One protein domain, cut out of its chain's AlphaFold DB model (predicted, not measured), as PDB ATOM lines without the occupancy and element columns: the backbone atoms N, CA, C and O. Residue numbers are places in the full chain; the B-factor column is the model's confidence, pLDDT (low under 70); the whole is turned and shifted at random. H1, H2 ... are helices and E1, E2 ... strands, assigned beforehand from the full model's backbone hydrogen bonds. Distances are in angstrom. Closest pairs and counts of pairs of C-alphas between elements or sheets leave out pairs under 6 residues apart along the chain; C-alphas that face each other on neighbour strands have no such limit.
ATOM      1  N   VAL A 401     -50.460  -5.909  29.386       83.69
ATOM      2  CA  VAL A 401     -51.854  -6.261  29.044       83.69
ATOM      3  C   VAL A 401     -51.889  -7.599  28.304       83.69
ATOM      4  O   VAL A 401     -52.620  -8.516  28.675       83.69
ATOM      5  N   VAL A 402     -51.036  -7.738  27.284       85.75
ATOM      6  CA  VAL A 402     -50.917  -8.963  26.479       85.75
ATOM      7  C   VAL A 402     -50.460 -10.148  27.339       85.75
ATOM      8  O   VAL A 402     -51.003 -11.246  27.222       85.75
ATOM      9  N   ALA A 403     -49.482  -9.935  28.222       82.38
ATOM     10  CA  ALA A 403     -48.954 -10.955  29.118       82.38
ATOM     11  C   ALA A 403     -50.006 -11.418  30.135       82.38
ATOM     12  O   ALA A 403     -50.181 -12.619  30.323       82.38
ATOM     13  N   GLN A 404     -50.744 -10.487  30.748       83.88
ATOM     14  CA  GLN A 404     -51.829 -10.786  31.685       83.88
ATOM     15  C   GLN A 404     -52.960 -11.572  31.001       83.88
ATOM     16  O   GLN A 404     -53.380 -12.605  31.517       83.88
ATOM     17  N   LEU A 405     -53.402 -11.145  29.810       89.31
ATOM     18  CA  LEU A 405     -54.419 -11.852  29.022       89.31
ATOM     19  C   LEU A 405     -53.990 -13.289  28.684       89.31
ATOM     20  O   LEU A 405     -54.758 -14.233  28.875       89.31
ATOM     21  N   LEU A 406     -52.770 -13.464  28.173       87.81
ATOM     22  CA  LEU A 406     -52.265 -14.780  27.782       87.81
ATOM     23  C   LEU A 406     -52.002 -15.683  28.998       87.81
ATOM     24  O   LEU A 406     -52.182 -16.893  28.890       87.81
ATOM     25  N   ASP A 407     -51.645 -15.131  30.162       83.75
ATOM     26  CA  ASP A 407     -51.532 -15.895  31.411       83.75
ATOM     27  C   ASP A 407     -52.920 -16.362  31.894       83.75
ATOM     28  O   ASP A 407     -53.111 -17.550  32.166       83.75
ATOM     29  N   MET A 408     -53.937 -15.486  31.860       84.75
ATOM     30  CA  MET A 408     -55.341 -15.856  32.117       84.75
ATOM     31  C   MET A 408     -55.827 -16.988  31.194       84.75
ATOM     32  O   MET A 408     -56.583 -17.851  31.635       84.75
ATOM     33  N   ALA A 409     -55.355 -17.053  29.943       88.19
ATOM     34  CA  ALA A 409     -55.714 -18.115  28.998       88.19
ATOM     35  C   ALA A 409     -55.163 -19.512  29.343       88.19
ATOM     36  O   ALA A 409     -55.653 -20.509  28.802       88.19
ATOM     37  N   THR A 410     -54.185 -19.592  30.254       84.38
ATOM     38  CA  THR A 410     -53.609 -20.859  30.740       84.38
ATOM     39  C   THR A 410     -54.412 -21.520  31.860       84.38
ATOM     40  O   THR A 410     -54.236 -22.718  32.116       84.38
ATOM     41  N   HIS A 411     -55.298 -20.764  32.513       77.75
ATOM     42  CA  HIS A 411     -56.133 -21.222  33.621       77.75
ATOM     43  C   HIS A 411     -57.281 -22.129  33.114       77.75
ATOM     44  O   HIS A 411     -57.332 -22.482  31.933       77.75
ATOM     45  N   GLY A 412     -58.150 -22.597  34.020       71.69
ATOM     46  CA  GLY A 412     -59.211 -23.577  33.730       71.69
ATOM     47  C   GLY A 412     -60.024 -23.281  32.460       71.69
ATOM     48  O   GLY A 412     -60.344 -22.127  32.173       71.69
ATOM     49  N   ARG A 413     -60.335 -24.338  31.698       82.81
ATOM     50  CA  ARG A 413     -61.048 -24.285  30.414       82.81
ATOM     51  C   ARG A 413     -62.031 -25.447  30.321       82.81
ATOM     52  O   ARG A 413     -61.597 -26.599  30.295       82.81
ATOM     53  N   SER A 414     -63.316 -25.137  30.202       84.25
ATOM     54  CA  SER A 414     -64.393 -26.106  29.957       84.25
ATOM     55  C   SER A 414     -65.112 -25.844  28.633       84.25
ATOM     56  O   SER A 414     -65.611 -26.781  28.006       84.25
ATOM     57  N   MET A 415     -65.107 -24.598  28.148       85.50
ATOM     58  CA  MET A 415     -65.751 -24.207  26.900       85.50
ATOM     59  C   MET A 415     -65.070 -24.856  25.687       85.50
ATOM     60  O   MET A 415     -63.945 -24.512  25.301       85.50
ATOM     61  N   LEU A 416     -65.783 -25.792  25.056       83.12
ATOM     62  CA  LEU A 416     -65.314 -26.478  23.858       83.12
ATOM     63  C   LEU A 416     -65.109 -25.501  22.695       83.12
ATOM     64  O   LEU A 416     -65.884 -24.566  22.474       83.12
ATOM     65  N   GLY A 417     -63.995 -25.729  21.995       79.69
ATOM     66  CA  GLY A 417     -63.554 -24.968  20.832       79.69
ATOM     67  C   GLY A 417     -63.453 -23.456  21.018       79.69
ATOM     68  O   GLY A 417     -63.550 -22.716  20.046       79.69
ATOM     69  N   LEU A 418     -63.190 -22.985  22.234       87.44
ATOM     70  CA  LEU A 418     -62.579 -21.675  22.433       87.44
ATOM     71  C   LEU A 418     -61.090 -21.740  22.004       87.44
ATOM     72  O   LEU A 418     -60.422 -22.726  22.342       87.44
ATOM     73  N   PRO A 419     -60.518 -20.746  21.290       89.19
ATOM     74  CA  PRO A 419     -59.099 -20.763  20.918       89.19
ATOM     75  C   PRO A 419     -58.173 -20.853  22.143       89.19
ATOM     76  O   PRO A 419     -58.449 -20.258  23.183       89.19
ATOM     77  N   SER A 420     -57.055 -21.578  22.031       88.31
ATOM     78  CA  SER A 420     -56.168 -21.887  23.174       88.31
ATOM     79  C   SER A 420     -55.521 -20.667  23.834       88.31
ATOM     80  O   SER A 420     -55.206 -20.721  25.016       88.31
ATOM     81  N   TRP A 421     -55.368 -19.565  23.101       90.56
ATOM     82  CA  TRP A 421     -54.827 -18.291  23.587       90.56
ATOM     83  C   TRP A 421     -55.886 -17.365  24.218       90.56
ATOM     84  O   TRP A 421     -55.534 -16.326  24.768       90.56
ATOM     85  N   VAL A 422     -57.175 -17.716  24.135       92.75
ATOM     86  CA  VAL A 422     -58.294 -16.919  24.668       92.75
ATOM     87  C   VAL A 422     -58.669 -17.436  26.062       92.75
ATOM     88  O   VAL A 422     -58.853 -18.653  26.198       92.75
ATOM     89  N   PRO A 423     -58.812 -16.573  27.086       92.06
ATOM     90  CA  PRO A 423     -59.325 -16.975  28.393       92.06
ATOM     91  C   PRO A 423     -60.764 -17.479  28.334       92.06
ATOM     92  O   PRO A 423     -61.635 -16.867  27.725       92.06
ATOM     93  N   ASP A 424     -61.038 -18.577  29.034       91.88
ATOM     94  CA  ASP A 424     -62.405 -19.024  29.279       91.88
ATOM     95  C   ASP A 424     -62.951 -18.287  30.507       91.88
ATOM     96  O   ASP A 424     -62.723 -18.708  31.635       91.88
ATOM     97  N   TRP A 425     -63.615 -17.145  30.322       91.38
ATOM     98  CA  TRP A 425     -64.195 -16.377  31.436       91.38
ATOM     99  C   TRP A 425     -65.422 -17.042  32.086       91.38
ATOM    100  O   TRP A 425     -65.914 -16.532  33.092       91.38
ATOM    101  N   SER A 426     -65.924 -18.167  31.550       89.50
ATOM    102  CA  SER A 426     -67.040 -18.888  32.184       89.50
ATOM    103  C   SER A 426     -66.584 -19.654  33.433       89.50
ATOM    104  O   SER A 426     -67.302 -19.681  34.434       89.50
ATOM    105  N   GLU A 427     -65.353 -20.169  33.401       85.88
ATOM    106  CA  GLU A 427     -64.701 -20.872  34.502       85.88
ATOM    107  C   GLU A 427     -64.377 -19.950  35.683       85.88
ATOM    108  O   GLU A 427     -63.904 -18.821  35.514       85.88
ATOM    109  N   LYS A 428     -64.576 -20.468  36.900       80.56
ATOM    110  CA  LYS A 428     -64.222 -19.772  38.144       80.56
ATOM    111  C   LYS A 428     -62.715 -19.516  38.238       80.56
ATOM    112  O   LYS A 428     -61.901 -20.129  37.542       80.56
ATOM    113  N   SER A 429     -62.339 -18.574  39.090       67.69
ATOM    114  CA  SER A 429     -60.949 -18.270  39.384       67.69
ATOM    115  C   SER A 429     -60.349 -19.404  40.214       67.69
ATOM    116  O   SER A 429     -60.722 -19.627  41.364       67.69
ATOM    117  N   GLN A 430     -59.398 -20.139  39.641       61.03
ATOM    118  CA  GLN A 430     -58.399 -20.814  40.470       61.03
ATOM    119  C   GLN A 430     -57.444 -19.721  40.945       61.03
ATOM    120  O   GLN A 430     -57.084 -18.875  40.126       61.03
ATOM    121  N   GLN A 431     -57.114 -19.688  42.246       52.00
ATOM    122  CA  GLN A 431     -56.413 -18.556  42.869       52.00
ATOM    123  C   GLN A 431     -55.227 -18.112  41.999       52.00
ATOM    124  O   GLN A 431     -54.276 -18.883  41.859       52.00
ATOM    125  N   PRO A 432     -55.271 -16.913  41.388       45.91
ATOM    126  CA  PRO A 432     -54.268 -16.545  40.409       45.91
ATOM    127  C   PRO A 432     -52.935 -16.354  41.119       45.91
ATOM    128  O   PRO A 432     -52.799 -15.494  41.998       45.91
ATOM    129  N   TYR A 433     -51.937 -17.131  40.705       49.28
ATOM    130  CA  TYR A 433     -50.550 -16.848  41.033       49.28
ATOM    131  C   TYR A 433     -50.245 -15.450  40.503       49.28
ATOM    132  O   TYR A 433     -50.249 -15.221  39.294       49.28
ATOM    133  N   HIS A 434     -50.009 -14.488  41.400       49.69
ATOM    134  CA  HIS A 434     -49.597 -13.146  41.000       49.69
ATOM    135  C   HIS A 434     -48.179 -13.217  40.422       49.69
ATOM    136  O   HIS A 434     -47.183 -12.990  41.116       49.69
ATOM    137  N   ARG A 435     -48.098 -13.536  39.128       57.44
ATOM    138  CA  ARG A 435     -46.880 -13.493  38.328       57.44
ATOM    139  C   ARG A 435     -46.449 -12.033  38.193       57.44
ATOM    140  O   ARG A 435     -46.834 -11.327  37.266       57.44
ATOM    141  N   GLN A 436     -45.676 -11.568  39.170       53.53
ATOM    142  CA  GLN A 436     -45.040 -10.256  39.143       53.53
ATOM    143  C   GLN A 436     -43.981 -10.248  38.040       53.53
ATOM    144  O   GLN A 436     -42.884 -10.768  38.222       53.53
ATOM    145  N   TRP A 437     -44.324  -9.681  36.887       54.16
ATOM    146  CA  TRP A 437     -43.382  -9.514  35.789       54.16
ATOM    147  C   TRP A 437     -42.335  -8.450  36.148       54.16
ATOM    148  O   TRP A 437     -42.686  -7.308  36.455       54.16
ATOM    149  N   ASN A 438     -41.044  -8.791  36.105       43.97
ATOM    150  CA  ASN A 438     -39.996  -7.841  36.476       43.97
ATOM    151  C   ASN A 438     -39.754  -6.800  35.371       43.97
ATOM    152  O   ASN A 438     -39.201  -7.101  34.315       43.97
ATOM    153  N   SER A 439     -40.054  -5.530  35.651       38.19
ATOM    154  CA  SER A 439     -39.874  -4.402  34.719       38.19
ATOM    155  C   SER A 439     -38.413  -4.014  34.422       38.19
ATOM    156  O   SER A 439     -38.159  -3.065  33.683       38.19
ATOM    157  N   ARG A 440     -37.420  -4.723  34.981       34.22
ATOM    158  CA  ARG A 440     -36.006  -4.291  35.033       34.22
ATOM    159  C   ARG A 440     -35.207  -4.411  33.728       34.22
ATOM    160  O   ARG A 440     -34.000  -4.196  33.757       34.22
ATOM    161  N   TRP A 453     -47.697  -4.705  12.748       49.66
ATOM    162  CA  TRP A 453     -47.678  -6.181  12.938       49.66
ATOM    163  C   TRP A 453     -47.014  -6.803  14.193       49.66
ATOM    164  O   TRP A 453     -45.991  -7.477  14.092       49.66
ATOM    165  N   ARG A 454     -47.683  -6.750  15.362       58.91
ATOM    166  CA  ARG A 454     -47.370  -7.640  16.514       58.91
ATOM    167  C   ARG A 454     -48.180  -8.942  16.526       58.91
ATOM    168  O   ARG A 454     -47.619 -10.033  16.523       58.91
ATOM    169  N   PHE A 455     -49.505  -8.814  16.512       74.75
ATOM    170  CA  PHE A 455     -50.468  -9.916  16.534       74.75
ATOM    171  C   PHE A 455     -51.519  -9.685  15.447       74.75
ATOM    172  O   PHE A 455     -51.919  -8.548  15.204       74.75
ATOM    173  N   ARG A 456     -51.967 -10.753  14.782       78.75
ATOM    174  CA  ARG A 456     -53.072 -10.710  13.807       78.75
ATOM    175  C   ARG A 456     -54.085 -11.793  14.163       78.75
ATOM    176  O   ARG A 456     -53.688 -12.872  14.595       78.75
ATOM    177  N   ILE A 457     -55.377 -11.530  13.970       83.19
ATOM    178  CA  ILE A 457     -56.442 -12.491  14.279       83.19
ATOM    179  C   ILE A 457     -57.144 -12.910  12.989       83.19
ATOM    180  O   ILE A 457     -57.654 -12.077  12.234       83.19
ATOM    181  N   HIS A 458     -57.168 -14.221  12.749       83.38
ATOM    182  CA  HIS A 458     -57.808 -14.817  11.586       83.38
ATOM    183  C   HIS A 458     -59.331 -14.918  11.778       83.38
ATOM    184  O   HIS A 458     -59.817 -15.607  12.680       83.38
ATOM    185  N   ARG A 459     -60.079 -14.251  10.891       84.25
ATOM    186  CA  ARG A 459     -61.523 -13.982  10.984       84.25
ATOM    187  C   ARG A 459     -62.377 -15.229  11.199       84.25
ATOM    188  O   ARG A 459     -63.258 -15.228  12.048       84.25
ATOM    189  N   GLN A 460     -62.138 -16.286  10.427       79.25
ATOM    190  CA  GLN A 460     -63.038 -17.445  10.422       79.25
ATOM    191  C   GLN A 460     -62.775 -18.419  11.581       79.25
ATOM    192  O   GLN A 460     -63.713 -19.025  12.079       79.25
ATOM    193  N   THR A 461     -61.528 -18.547  12.055       77.88
ATOM    194  CA  THR A 461     -61.137 -19.578  13.047       77.88
ATOM    195  C   THR A 461     -60.771 -19.028  14.430       77.88
ATOM    196  O   THR A 461     -60.483 -19.809  15.345       77.88
ATOM    197  N   GLY A 462     -60.674 -17.702  14.589       82.75
ATOM    198  CA  GLY A 462     -60.170 -17.067  15.814       82.75
ATOM    199  C   GLY A 462     -58.724 -17.432  16.159       82.75
ATOM    200  O   GLY A 462     -58.336 -17.439  17.329       82.75
ATOM    201  N   SER A 463     -57.924 -17.821  15.165       84.44
ATOM    202  CA  SER A 463     -56.519 -18.174  15.377       84.44
ATOM    203  C   SER A 463     -55.659 -16.916  15.494       84.44
ATOM    204  O   SER A 463     -55.807 -15.991  14.695       84.44
ATOM    205  N   LEU A 464     -54.751 -16.913  16.472       85.94
ATOM    206  CA  LEU A 464     -53.747 -15.872  16.658       85.94
ATOM    207  C   LEU A 464     -52.539 -16.171  15.766       85.94
ATOM    208  O   LEU A 464     -51.868 -17.189  15.936       85.94
ATOM    209  N   CYS A 465     -52.267 -15.287  14.816       80.38
ATOM    210  CA  CYS A 465     -51.103 -15.345  13.947       80.38
ATOM    211  C   CYS A 465     -49.986 -14.488  14.563       80.38
ATOM    212  O   CYS A 465     -50.178 -13.293  14.807       80.38
ATOM    213  N   VAL A 466     -48.834 -15.113  14.817       75.12
ATOM    214  CA  VAL A 466     -47.671 -14.517  15.494       75.12
ATOM    215  C   VAL A 466     -46.411 -14.654  14.648       75.12
ATOM    216  O   VAL A 466     -46.234 -15.653  13.952       75.12
ATOM    217  N   LEU A 467     -45.511 -13.675  14.751       70.25
ATOM    218  CA  LEU A 467     -44.127 -13.800  14.297       70.25
ATOM    219  C   LEU A 467     -43.251 -14.049  15.528       70.25
ATOM    220  O   LEU A 467     -43.140 -13.189  16.401       70.25
ATOM    221  N   ALA A 468     -42.677 -15.247  15.622       68.19
ATOM    222  CA  ALA A 468     -41.915 -15.687  16.784       68.19
ATOM    223  C   ALA A 468     -40.715 -16.545  16.360       68.19
ATOM    224  O   ALA A 468     -40.825 -17.364  15.447       68.19
ATOM    225  N   ALA A 469     -39.584 -16.384  17.045       67.06
ATOM    226  CA  ALA A 469     -38.385 -17.189  16.843       67.06
ATOM    227  C   ALA A 469     -38.317 -18.299  17.899       67.06
ATOM    228  O   ALA A 469     -38.432 -18.025  19.095       67.06
ATOM    229  N   LYS A 470     -38.122 -19.553  17.480       73.69
ATOM    230  CA  LYS A 470     -37.910 -20.671  18.410       73.69
ATOM    231  C   LYS A 470     -36.534 -20.550  19.065       73.69
ATOM    232  O   LYS A 470     -35.537 -20.448  18.361       73.69
ATOM    233  N   ILE A 471     -36.504 -20.590  20.397       70.44
ATOM    234  CA  ILE A 471     -35.276 -20.532  21.202       70.44
ATOM    235  C   ILE A 471     -34.903 -21.913  21.748       70.44
ATOM    236  O   ILE A 471     -33.737 -22.285  21.697       70.44
ATOM    237  N   ASP A 472     -35.871 -22.675  22.269       73.38
ATOM    238  CA  ASP A 472     -35.582 -23.919  23.001       73.38
ATOM    239  C   ASP A 472     -36.774 -24.906  22.967       73.38
ATOM    240  O   ASP A 472     -37.801 -24.652  22.320       73.38
ATOM    241  N   ILE A 473     -36.644 -26.039  23.662       84.00
ATOM    242  CA  ILE A 473     -37.711 -27.015  23.944       84.00
ATOM    243  C   ILE A 473     -37.750 -27.374  25.436       84.00
ATOM    244  O   ILE A 473     -36.725 -27.365  26.115       84.00
ATOM    245  N   LEU A 474     -38.924 -27.736  25.963       81.44
ATOM    246  CA  LEU A 474     -39.101 -27.976  27.403       81.44
ATOM    247  C   LEU A 474     -38.443 -29.255  27.954       81.44
ATOM    248  O   LEU A 474     -38.295 -29.374  29.171       81.44
ATOM    249  N   ALA A 475     -38.000 -30.187  27.103       81.88
ATOM    250  CA  ALA A 475     -37.374 -31.451  27.512       81.88
ATOM    251  C   ALA A 475     -36.225 -31.277  28.523       81.88
ATOM    252  O   ALA A 475     -36.165 -31.992  29.526       81.88
ATOM    253  N   SER A 476     -35.329 -30.314  28.283       74.50
ATOM    254  CA  SER A 476     -34.181 -30.039  29.154       74.50
ATOM    255  C   SER A 476     -34.634 -29.552  30.538       74.50
ATOM    256  O   SER A 476     -34.216 -30.102  31.555       74.50
ATOM    257  N   TYR A 477     -35.568 -28.601  30.580       84.31
ATOM    258  CA  TYR A 477     -36.153 -28.020  31.793       84.31
ATOM    259  C   TYR A 477     -36.864 -29.056  32.662       84.31
ATOM    260  O   TYR A 477     -36.615 -29.128  33.864       84.31
ATOM    261  N   LEU A 478     -37.700 -29.900  32.048       82.38
ATOM    262  CA  LEU A 478     -38.394 -30.986  32.743       82.38
ATOM    263  C   LEU A 478     -37.398 -32.003  33.327       82.38
ATOM    264  O   LEU A 478     -37.589 -32.458  34.452       82.38
ATOM    265  N   SER A 479     -36.304 -32.303  32.615       78.94
ATOM    266  CA  SER A 479     -35.264 -33.231  33.092       78.94
ATOM    267  C   SER A 479     -34.412 -32.682  34.247       78.94
ATOM    268  O   SER A 479     -34.003 -33.443  35.121       78.94
ATOM    269  N   CYS A 480     -34.162 -31.367  34.287       76.06
ATOM    270  CA  CYS A 480     -33.411 -30.723  35.372       76.06
ATOM    271  C   CYS A 480     -34.248 -30.500  36.644       76.06
ATOM    272  O   CYS A 480     -33.678 -30.259  37.711       76.06
ATOM    273  N   GLY A 481     -35.575 -30.588  36.534       78.56
ATOM    274  CA  GLY A 481     -36.515 -30.347  37.621       78.56
ATOM    275  C   GLY A 481     -36.748 -28.859  37.902       78.56
ATOM    276  O   GLY A 481     -35.884 -28.003  37.708       78.56
ATOM    277  N   PHE A 482     -37.946 -28.556  38.397       86.19
ATOM    278  CA  PHE A 482     -38.358 -27.206  38.772       86.19
ATOM    279  C   PHE A 482     -38.298 -27.015  40.293       86.19
ATOM    280  O   PHE A 482     -38.548 -27.946  41.060       86.19
ATOM    281  N   ARG A 483     -38.000 -25.792  40.741       83.19
ATOM    282  CA  ARG A 483     -38.014 -25.383  42.153       83.19
ATOM    283  C   ARG A 483     -39.088 -24.328  42.381       83.19
ATOM    284  O   ARG A 483     -39.199 -23.401  41.586       83.19
ATOM    285  N   MET A 484     -39.836 -24.452  43.472       83.12
ATOM    286  CA  MET A 484     -40.855 -23.471  43.848       83.12
ATOM    287  C   MET A 484     -40.214 -22.225  44.479       83.12
ATOM    288  O   MET A 484     -39.334 -22.345  45.334       83.12
ATOM    289  N   THR A 485     -40.650 -21.036  44.072       77.56
ATOM    290  CA  THR A 485     -40.270 -19.744  44.667       77.56
ATOM    291  C   THR A 485     -41.254 -19.293  45.747       77.56
ATOM    292  O   THR A 485     -42.336 -19.849  45.913       77.56
ATOM    293  N   THR A 486     -40.899 -18.237  46.485       73.12
ATOM    294  CA  THR A 486     -41.718 -17.658  47.568       73.12
ATOM    295  C   THR A 486     -43.087 -17.132  47.120       73.12
ATOM    296  O   THR A 486     -43.981 -17.009  47.950       73.12
ATOM    297  N   ASN A 487     -43.276 -16.853  45.827       68.00
ATOM    298  CA  ASN A 487     -44.559 -16.484  45.216       68.00
ATOM    299  C   ASN A 487     -45.312 -17.674  44.577       68.00
ATOM    300  O   ASN A 487     -46.255 -17.458  43.821       68.00
ATOM    301  N   GLY A 488     -44.890 -18.919  44.834       74.88
ATOM    302  CA  GLY A 488     -45.550 -20.140  44.351       74.88
ATOM    303  C   GLY A 488     -45.242 -20.541  42.902       74.88
ATOM    304  O   GLY A 488     -45.701 -21.589  42.457       74.88
ATOM    305  N   MET A 489     -44.453 -19.750  42.168       79.19
ATOM    306  CA  MET A 489     -44.039 -20.082  40.800       79.19
ATOM    307  C   MET A 489     -42.999 -21.210  40.780       79.19
ATOM    308  O   MET A 489     -42.177 -21.347  41.683       79.19
ATOM    309  N   MET A 490     -43.002 -22.002  39.714       84.00
ATOM    310  CA  MET A 490     -42.040 -23.068  39.452       84.00
ATOM    311  C   MET A 490     -40.956 -22.553  38.502       84.00
ATOM    312  O   MET A 490     -41.248 -22.195  37.361       84.00
ATOM    313  N   ILE A 491     -39.695 -22.556  38.940       83.81
ATOM    314  CA  ILE A 491     -38.547 -22.106  38.141       83.81
ATOM    315  C   ILE A 491     -37.601 -23.266  37.813       83.81
ATOM    316  O   ILE A 491     -37.159 -23.985  38.712       83.81
ATOM    317  N   ALA A 492     -37.227 -23.398  36.539       81.56
ATOM    318  CA  ALA A 492     -36.151 -24.271  36.074       81.56
ATOM    319  C   ALA A 492     -35.060 -23.469  35.351       81.56
ATOM    320  O   ALA A 492     -35.334 -22.642  34.480       81.56
ATOM    321  N   LYS A 493     -33.800 -23.759  35.696       74.44
ATOM    322  CA  LYS A 493     -32.602 -23.226  35.032       74.44
ATOM    323  C   LYS A 493     -31.946 -24.351  34.230       74.44
ATOM    324  O   LYS A 493     -31.104 -25.074  34.756       74.44
ATOM    325  N   ALA A 494     -32.370 -24.502  32.980       62.66
ATOM    326  CA  ALA A 494     -31.817 -25.424  31.989       62.66
ATOM    327  C   ALA A 494     -31.679 -24.686  30.645       62.66
ATOM    328  O   ALA A 494     -32.115 -23.548  30.544       62.66
ATOM    329  N   GLY A 495     -31.083 -25.310  29.626       60.34
ATOM    330  CA  GLY A 495     -31.061 -24.744  28.270       60.34
ATOM    331  C   GLY A 495     -30.455 -23.336  28.170       60.34
ATOM    332  O   GLY A 495     -29.471 -23.022  28.845       60.34
ATOM    333  N   CYS A 496     -31.025 -22.509  27.290       57.34
ATOM    334  CA  CYS A 496     -30.525 -21.162  26.988       57.34
ATOM    335  C   CYS A 496     -31.132 -20.039  27.851       57.34
ATOM    336  O   CYS A 496     -30.597 -18.931  27.854       57.34
ATOM    337  N   VAL A 497     -32.236 -20.291  28.562       65.31
ATOM    338  CA  VAL A 497     -32.991 -19.277  29.324       65.31
ATOM    339  C   VAL A 497     -33.396 -19.821  30.693       65.31
ATOM    340  O   VAL A 497     -33.412 -21.022  30.905       65.31
ATOM    341  N   CYS A 498     -33.751 -18.974  31.657       71.25
ATOM    342  CA  CYS A 498     -34.381 -19.441  32.896       71.25
ATOM    343  C   CYS A 498     -35.911 -19.339  32.770       71.25
ATOM    344  O   CYS A 498     -36.440 -18.259  32.515       71.25
ATOM    345  N   VAL A 499     -36.611 -20.471  32.932       77.81
ATOM    346  CA  VAL A 499     -38.060 -20.624  32.703       77.81
ATOM    347  C   VAL A 499     -38.816 -20.549  34.025       77.81
ATOM    348  O   VAL A 499     -38.561 -21.346  34.925       77.81
ATOM    349  N   SER A 500     -39.782 -19.631  34.109       81.38
ATOM    350  CA  SER A 500     -40.715 -19.470  35.235       81.38
ATOM    351  C   SER A 500     -42.154 -19.777  34.799       81.38
ATOM    352  O   SER A 500     -42.663 -19.147  33.865       81.38
ATOM    353  N   LEU A 501     -42.804 -20.750  35.448       81.81
ATOM    354  CA  LEU A 501     -44.136 -21.278  35.118       81.81
ATOM    355  C   LEU A 501     -45.025 -21.398  36.358       81.81
ATOM    356  O   LEU A 501     -44.535 -21.708  37.438       81.81
ATOM    357  N   ALA A 502     -46.336 -21.211  36.204       80.88
ATOM    358  CA  ALA A 502     -47.283 -21.605  37.247       80.88
ATOM    359  C   ALA A 502     -47.391 -23.150  37.311       80.88
ATOM    360  O   ALA A 502     -47.242 -23.804  36.265       80.88
ATOM    361  N   PRO A 503     -47.638 -23.759  38.488       82.88
ATOM    362  CA  PRO A 503     -47.728 -25.217  38.637       82.88
ATOM    363  C   PRO A 503     -48.730 -25.895  37.681       82.88
ATOM    364  O   PRO A 503     -48.460 -26.975  37.153       82.88
ATOM    365  N   GLU A 504     -49.852 -25.235  37.387       80.38
ATOM    366  CA  GLU A 504     -50.945 -25.704  36.518       80.38
ATOM    367  C   GLU A 504     -50.577 -25.657  35.033       80.38
ATOM    368  O   GLU A 504     -51.191 -26.339  34.213       80.38
ATOM    369  N   VAL A 505     -49.597 -24.826  34.670       83.69
ATOM    370  CA  VAL A 505     -49.028 -24.784  33.319       83.69
ATOM    371  C   VAL A 505     -47.985 -25.883  33.190       83.69
ATOM    372  O   VAL A 505     -47.998 -26.632  32.214       83.69
ATOM    373  N   LEU A 506     -47.125 -26.030  34.202       86.50
ATOM    374  CA  LEU A 506     -46.092 -27.063  34.240       86.50
ATOM    375  C   LEU A 506     -46.686 -28.479  34.144       86.50
ATOM    376  O   LEU A 506     -46.151 -29.305  33.412       86.50
ATOM    377  N   SER A 507     -47.819 -28.748  34.800       86.31
ATOM    378  CA  SER A 507     -48.506 -30.049  34.724       86.31
ATOM    379  C   SER A 507     -49.099 -30.379  33.345       86.31
ATOM    380  O   SER A 507     -49.384 -31.542  33.067       86.31
ATOM    381  N   LYS A 508     -49.260 -29.379  32.465       86.69
ATOM    382  CA  LYS A 508     -49.731 -29.537  31.076       86.69
ATOM    383  C   LYS A 508     -48.586 -29.651  30.064       86.69
ATOM    384  O   LYS A 508     -48.853 -29.975  28.905       86.69
ATOM    385  N   CYS A 509     -47.350 -29.344  30.462       88.88
ATOM    386  CA  CYS A 509     -46.192 -29.279  29.572       88.88
ATOM    387  C   CYS A 509     -45.694 -30.670  29.149       88.88
ATOM    388  O   CYS A 509     -45.596 -31.588  29.958       88.88
ATOM    389  N   GLU A 510     -45.305 -30.796  27.882       89.81
ATOM    390  CA  GLU A 510     -44.660 -31.981  27.311       89.81
ATOM    391  C   GLU A 510     -43.200 -31.673  26.918       89.81
ATOM    392  O   GLU A 510     -42.882 -30.533  26.574       89.81
ATOM    393  N   PRO A 511     -42.292 -32.670  26.879       85.56
ATOM    394  CA  PRO A 511     -40.889 -32.460  26.499       85.56
ATOM    395  C   PRO A 511     -40.679 -31.789  25.130       85.56
ATOM    396  O   PRO A 511     -39.716 -31.045  24.943       85.56
ATOM    397  N   ASN A 512     -41.583 -32.030  24.179       85.25
ATOM    398  CA  ASN A 512     -41.491 -31.507  22.812       85.25
ATOM    399  C   ASN A 512     -42.111 -30.107  22.638       85.25
ATOM    400  O   ASN A 512     -42.069 -29.553  21.535       85.25
ATOM    401  N   ASP A 513     -42.676 -29.524  23.700       87.75
ATOM    402  CA  ASP A 513     -43.205 -28.163  23.659       87.75
ATOM    403  C   ASP A 513     -42.079 -27.163  23.394       87.75
ATOM    404  O   ASP A 513     -41.019 -27.186  24.024       87.75
ATOM    405  N   CYS A 514     -42.306 -26.286  22.422       84.06
ATOM    406  CA  CYS A 514     -41.322 -25.322  21.958       84.06
ATOM    407  C   CYS A 514     -41.444 -24.016  22.746       84.06
ATOM    408  O   CYS A 514     -42.551 -23.520  22.952       84.06
ATOM    409  N   ILE A 515     -40.304 -23.426  23.104       80.62
ATOM    410  CA  ILE A 515     -40.218 -22.081  23.679       80.62
ATOM    411  C   ILE A 515     -39.885 -21.111  22.542       80.62
ATOM    412  O   ILE A 515     -38.836 -21.241  21.906       80.62
ATOM    413  N   LEU A 516     -40.778 -20.158  22.261       77.62
ATOM    414  CA  LEU A 516     -40.600 -19.152  21.212       77.62
ATOM    415  C   LEU A 516     -40.627 -17.737  21.796       77.62
ATOM    416  O   LEU A 516     -41.542 -17.384  22.541       77.62
ATOM    417  N   ALA A 517     -39.665 -16.900  21.415       70.38
ATOM    418  CA  ALA A 517     -39.690 -15.476  21.725       70.38
ATOM    419  C   ALA A 517     -40.396 -14.676  20.631       70.38
ATOM    420  O   ALA A 517     -40.215 -14.913  19.436       70.38
ATOM    421  N   LEU A 518     -41.161 -13.682  21.067       67.88
ATOM    422  CA  LEU A 518     -41.723 -12.641  20.215       67.88
ATOM    423  C   LEU A 518     -40.720 -11.487  20.132       67.88
ATOM    424  O   LEU A 518     -40.107 -11.123  21.140       67.88
ATOM    425  N   SER A 519     -40.577 -10.862  18.965       52.12
ATOM    426  CA  SER A 519     -39.800  -9.626  18.874       52.12
ATOM    427  C   SER A 519     -40.432  -8.550  19.777       52.12
ATOM    428  O   SER A 519     -41.641  -8.337  19.770       52.12
ATOM    429  N   ARG A 520     -39.598  -7.873  20.582       52.22
ATOM    430  CA  ARG A 520     -39.945  -6.797  21.543       52.22
ATOM    431  C   ARG A 520     -40.620  -7.187  22.880       52.22
ATOM    432  O   ARG A 520     -40.609  -6.342  23.771       52.22
ATOM    433  N   HIS A 521     -41.144  -8.399  23.095       55.09
ATOM    434  CA  HIS A 521     -41.819  -8.743  24.369       55.09
ATOM    435  C   HIS A 521     -40.861  -9.255  25.469       55.09
ATOM    436  O   HIS A 521     -39.774  -9.757  25.194       55.09
ATOM    437  N   LYS A 522     -41.268  -9.121  26.742       65.81
ATOM    438  CA  LYS A 522     -40.518  -9.560  27.947       65.81
ATOM    439  C   LYS A 522     -40.699 -11.042  28.318       65.81
ATOM    440  O   LYS A 522     -40.135 -11.510  29.305       65.81
ATOM    441  N   PHE A 523     -41.495 -11.772  27.548       75.56
ATOM    442  CA  PHE A 523     -41.891 -13.150  27.821       75.56
ATOM    443  C   PHE A 523     -41.773 -14.010  26.562       75.56
ATOM    444  O   PHE A 523     -41.790 -13.500  25.438       75.56
ATOM    445  N   CYS A 524     -41.694 -15.324  26.755       80.31
ATOM    446  CA  CYS A 524     -41.742 -16.307  25.679       80.31
ATOM    447  C   CYS A 524     -43.052 -17.104  25.731       80.31
ATOM    448  O   CYS A 524     -43.627 -17.329  26.799       80.31
ATOM    449  N   LEU A 525     -43.511 -17.534  24.556       86.06
ATOM    450  CA  LEU A 525     -44.653 -18.423  24.383       86.06
ATOM    451  C   LEU A 525     -44.186 -19.880  24.447       86.06
ATOM    452  O   LEU A 525     -43.201 -20.241  23.803       86.06
ATOM    453  N   ILE A 526     -44.936 -20.722  25.151       88.44
ATOM    454  CA  ILE A 526     -44.782 -22.177  25.129       88.44
ATOM    455  C   ILE A 526     -45.867 -22.740  24.213       88.44
ATOM    456  O   ILE A 526     -47.064 -22.614  24.497       88.44
ATOM    457  N   LEU A 527     -45.439 -23.330  23.097       88.62
ATOM    458  CA  LEU A 527     -46.302 -23.778  22.008       88.62
ATOM    459  C   LEU A 527     -46.068 -25.259  21.673       88.62
ATOM    460  O   LEU A 527     -44.945 -25.668  21.367       88.62
ATOM    461  N   ARG A 528     -47.146 -26.048  21.625       89.44
ATOM    462  CA  ARG A 528     -47.135 -27.440  21.143       89.44
ATOM    463  C   ARG A 528     -47.399 -27.474  19.642       89.44
ATOM    464  O   ARG A 528     -48.453 -27.002  19.211       89.44
ATOM    465  N   LYS A 529     -46.483 -28.022  18.832       84.69
ATOM    466  CA  LYS A 529     -46.717 -28.180  17.382       84.69
ATOM    467  C   LYS A 529     -47.808 -29.231  17.144       84.69
ATOM    468  O   LYS A 529     -47.794 -30.287  17.769       84.69
ATOM    469  N   LYS A 530     -48.759 -28.926  16.257       74.19
ATOM    470  CA  LYS A 530     -49.936 -29.761  15.955       74.19
ATOM    471  C   LYS A 530     -49.908 -30.368  14.553       74.19
ATOM    472  O   LYS A 530     -50.299 -31.517  14.396       74.19
ATOM    473  N   ALA A 531     -49.478 -29.606  13.549       62.78
ATOM    474  CA  ALA A 531     -49.315 -30.065  12.169       62.78
ATOM    475  C   ALA A 531     -48.343 -29.162  11.393       62.78
ATOM    476  O   ALA A 531     -48.006 -28.057  11.837       62.78
ATOM    477  N   ASP A 532     -47.910 -29.638  10.226       52.78
ATOM    478  CA  ASP A 532     -47.211 -28.828   9.228       52.78
ATOM    479  C   ASP A 532     -48.198 -27.972   8.407       52.78
ATOM    480  O   ASP A 532     -49.335 -28.394   8.193       52.78
ATOM    481  N   PRO A 533     -47.786 -26.777   7.934       54.41
ATOM    482  CA  PRO A 533     -46.435 -26.221   8.072       54.41
ATOM    483  C   PRO A 533     -46.145 -25.607   9.457       54.41
ATOM    484  O   PRO A 533     -45.050 -25.770   9.994       54.41
ATOM    485  N   ASN A 534     -47.118 -24.903  10.054       68.94
ATOM    486  CA  ASN A 534     -46.892 -24.043  11.229       68.94
ATOM    487  C   ASN A 534     -48.132 -23.875  12.136       68.94
ATOM    488  O   ASN A 534     -48.459 -22.762  12.548       68.94
ATOM    489  N   ILE A 535     -48.844 -24.961  12.461       75.81
ATOM    490  CA  ILE A 535     -50.003 -24.895  13.370       75.81
ATOM    491  C   ILE A 535     -49.595 -25.339  14.781       75.81
ATOM    492  O   ILE A 535     -48.994 -26.401  14.964       75.81
ATOM    493  N   TYR A 536     -49.944 -24.523  15.781       84.00
ATOM    494  CA  TYR A 536     -49.549 -24.697  17.179       84.00
ATOM    495  C   TYR A 536     -50.732 -24.540  18.146       84.00
ATOM    496  O   TYR A 536     -51.669 -23.784  17.897       84.00
ATOM    497  N   THR A 537     -50.659 -25.220  19.290       87.94
ATOM    498  CA  THR A 537     -51.505 -24.967  20.466       87.94
ATOM    499  C   THR A 537     -50.723 -24.164  21.495       87.94
ATOM    500  O   THR A 537     -49.601 -24.535  21.835       87.94
ATOM    501  N   PHE A 538     -51.314 -23.086  22.007       91.12
ATOM    502  CA  PHE A 538     -50.765 -22.338  23.133       91.12
ATOM    503  C   PHE A 538     -50.923 -23.135  24.435       91.12
ATOM    504  O   PHE A 538     -52.026 -23.584  24.746       91.12
ATOM    505  N   ILE A 539     -49.816 -23.327  25.159       90.12
ATOM    506  CA  ILE A 539     -49.762 -24.043  26.443       90.12
ATOM    507  C   ILE A 539     -49.585 -23.051  27.597       90.12
ATOM    508  O   ILE A 539     -50.265 -23.168  28.616       90.12
ATOM    509  N   GLY A 540     -48.714 -22.051  27.430       86.62
ATOM    510  CA  GLY A 540     -48.574 -20.970  28.400       86.62
ATOM    511  C   GLY A 540     -47.410 -20.022  28.150       86.62
ATOM    512  O   GLY A 540     -46.873 -19.942  27.045       86.62
ATOM    513  N   LEU A 541     -47.042 -19.284  29.197       85.06
ATOM    514  CA  LEU A 541     -45.993 -18.265  29.178       85.06
ATOM    515  C   LEU A 541     -44.864 -18.604  30.144       85.06
ATOM    516  O   LEU A 541     -45.127 -19.019  31.279       85.06
ATOM    517  N   CYS A 542     -43.636 -18.276  29.751       79.06
ATOM    518  CA  CYS A 542     -42.519 -18.139  30.680       79.06
ATOM    519  C   CYS A 542     -41.891 -16.742  30.616       79.06
ATOM    520  O   CYS A 542     -41.782 -16.134  29.549       79.06
ATOM    521  N   GLU A 543     -41.470 -16.234  31.774       70.75
ATOM    522  CA  GLU A 543     -40.615 -15.045  31.857       70.75
ATOM    523  C   GLU A 543     -39.256 -15.367  31.221       70.75
ATOM    524  O   GLU A 543     -38.702 -16.439  31.468       70.75
ATOM    525  N   TYR A 544     -38.727 -14.458  30.397       60.19
ATOM    526  CA  TYR A 544     -37.351 -14.553  29.922       60.19
ATOM    527  C   TYR A 544     -36.448 -13.913  30.978       60.19
ATOM    528  O   TYR A 544     -36.488 -12.699  31.175       60.19
ATOM    529  N   SER A 545     -35.626 -14.719  31.649       52.78
ATOM    530  CA  SER A 545     -34.561 -14.213  32.519       52.78
ATOM    531  C   SER A 545     -33.201 -14.705  32.027       52.78
ATOM    532  O   SER A 545     -32.950 -15.911  31.953       52.78
ATOM    533  N   ASP A 546     -32.332 -13.751  31.677       44.38
ATOM    534  CA  ASP A 546     -30.924 -14.016  31.380       44.38
ATOM    535  C   ASP A 546     -30.222 -14.640  32.595       44.38
ATOM    536  O   ASP A 546     -30.607 -14.434  33.750       44.38
ATOM    537  N   LEU A 547     -29.126 -15.357  32.337       38.53
ATOM    538  CA  LEU A 547     -28.244 -15.944  33.351       38.53
ATOM    539  C   LEU A 547     -27.401 -14.884  34.097       38.53
ATOM    540  O   LEU A 547     -26.171 -14.946  34.137       38.53
ATOM    541  N   LEU A 548     -28.065 -13.928  34.746       34.34
ATOM    542  CA  LEU A 548     -27.475 -13.076  35.774       34.34
ATOM    543  C   LEU A 548     -27.540 -13.805  37.122       34.34
ATOM    544  O   LEU A 548     -28.577 -13.868  37.776       34.34
ATOM    545  N   ASN A 549     -26.409 -14.379  37.537       32.66
ATOM    546  CA  ASN A 549     -26.220 -14.848  38.910       32.66
ATOM    547  C   ASN A 549     -26.000 -13.659  39.861       32.66
ATOM    548  O   ASN A 549     -25.269 -12.728  39.512       32.66
ATOM    549  N   ASP A 550     -26.470 -13.788  41.106       33.22
ATOM    550  CA  ASP A 550     -26.286 -12.863  42.249       33.22
ATOM    551  C   ASP A 550     -24.818 -12.647  42.702       33.22
ATOM    552  O   ASP A 550     -24.545 -12.313  43.853       33.22
TER     553      ASP A 550
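What this domain is: This is residues 401 to 440 and 453 to 550 of the 988 residues of the protein "HET domain-containing protein" of Fusarium oxysporum f. sp. cubense (UniProt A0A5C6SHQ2). A strongly twisted wall of four antiparallel strands, E3, E6, E7 and E8, has H1 crossing over its E8 side, while the hairpin E4 and E5 packs with E5 on the later part of E8, and H2 packs on E4. The hairpin E1 and E2 lies at one end of the longest axis and the tail to Asp 550 at the other; residues 409 to 440 form a long stretch with no named element. The printed part has 138 residues, with three named helices and eight named strands in the order H1 E1 E2 E3 H2 E4 E5 H3 E6 E7 E8; its class is mixed, helices and strands, with 65 residues, under half, in named elements. It is compact, with a radius of gyration of the C-alphas of 14.8 A and spans of 48 by 35 by 29 A.

How they stand to each other: The largest sheet runs E3, residues 468 to 473, E6, 514 to 518, E7, 523 to 531, and E8, 535 to 543. E6, E7 and E8 form a meander, each strand the antiparallel neighbour of the one before. N 471 and O 515 are 2.9 A apart, N 516 and O 525 2.9 A, and N 526 and O 540 2.8 A, each within hydrogen-bond range. E8 bends by 64 degrees at residue 539. H1, residues 401 to 408, is on the sheet at a height of 9.8 A, over E8 and only just over E7, with 3 C-alphas there; it runs across the strands, at 77 degrees to E8 on the local plane. The closest C-alphas of H1 and E8 are those of Asp 407 and Leu 541, 6.4 A apart. H3, residues 503 to 506, only grazes the sheet with residues 504 to 506. E4, residues 490 to 494, and E5, 497 to 501, form an antiparallel hairpin, with N 492 and O 499 2.9 A apart; the closest C-alphas of E5 and E8, Ser 500 and Cys 542, are 5.1 A apart. H2, residues 475 to 480, is not on the largest sheet; its closest C-alpha to E4 is that of Tyr 477, 5.1 A from that of Ala 494. E1, residues 455 to 458, and E2, 463 to 466, form another antiparallel hairpin, with N 465 and O 456 2.8 A apart; E2 runs on into E3 at 91 degrees. Every O i to N i+4 pair is within hydrogen-bond range in H1 and H2; H3 is too short for such a pair.

Where its parts are: H1 begins at C-alpha 401, (-51.854, -6.261, 29.044), and E8 ends at C-alpha 543, (-40.615, -15.045, 31.857). From first to last C-alpha E7 measures 24.2 A, E8 23.0 A, E3 14.0 A and H1 10.7 A.

The domain as a whole: The two C-alphas farthest apart, of Gln 460 and Asp 550, are 48.8 A apart. Residues 441 to 452 are not printed, and C-alphas 440 and 453 are 25.1 A apart across the cut. Of the links that are printed whole, none is long. Mean pLDDT of the printed part is 74.8; 37 residues are under 70, among them 429 to 440 and 544 to 550.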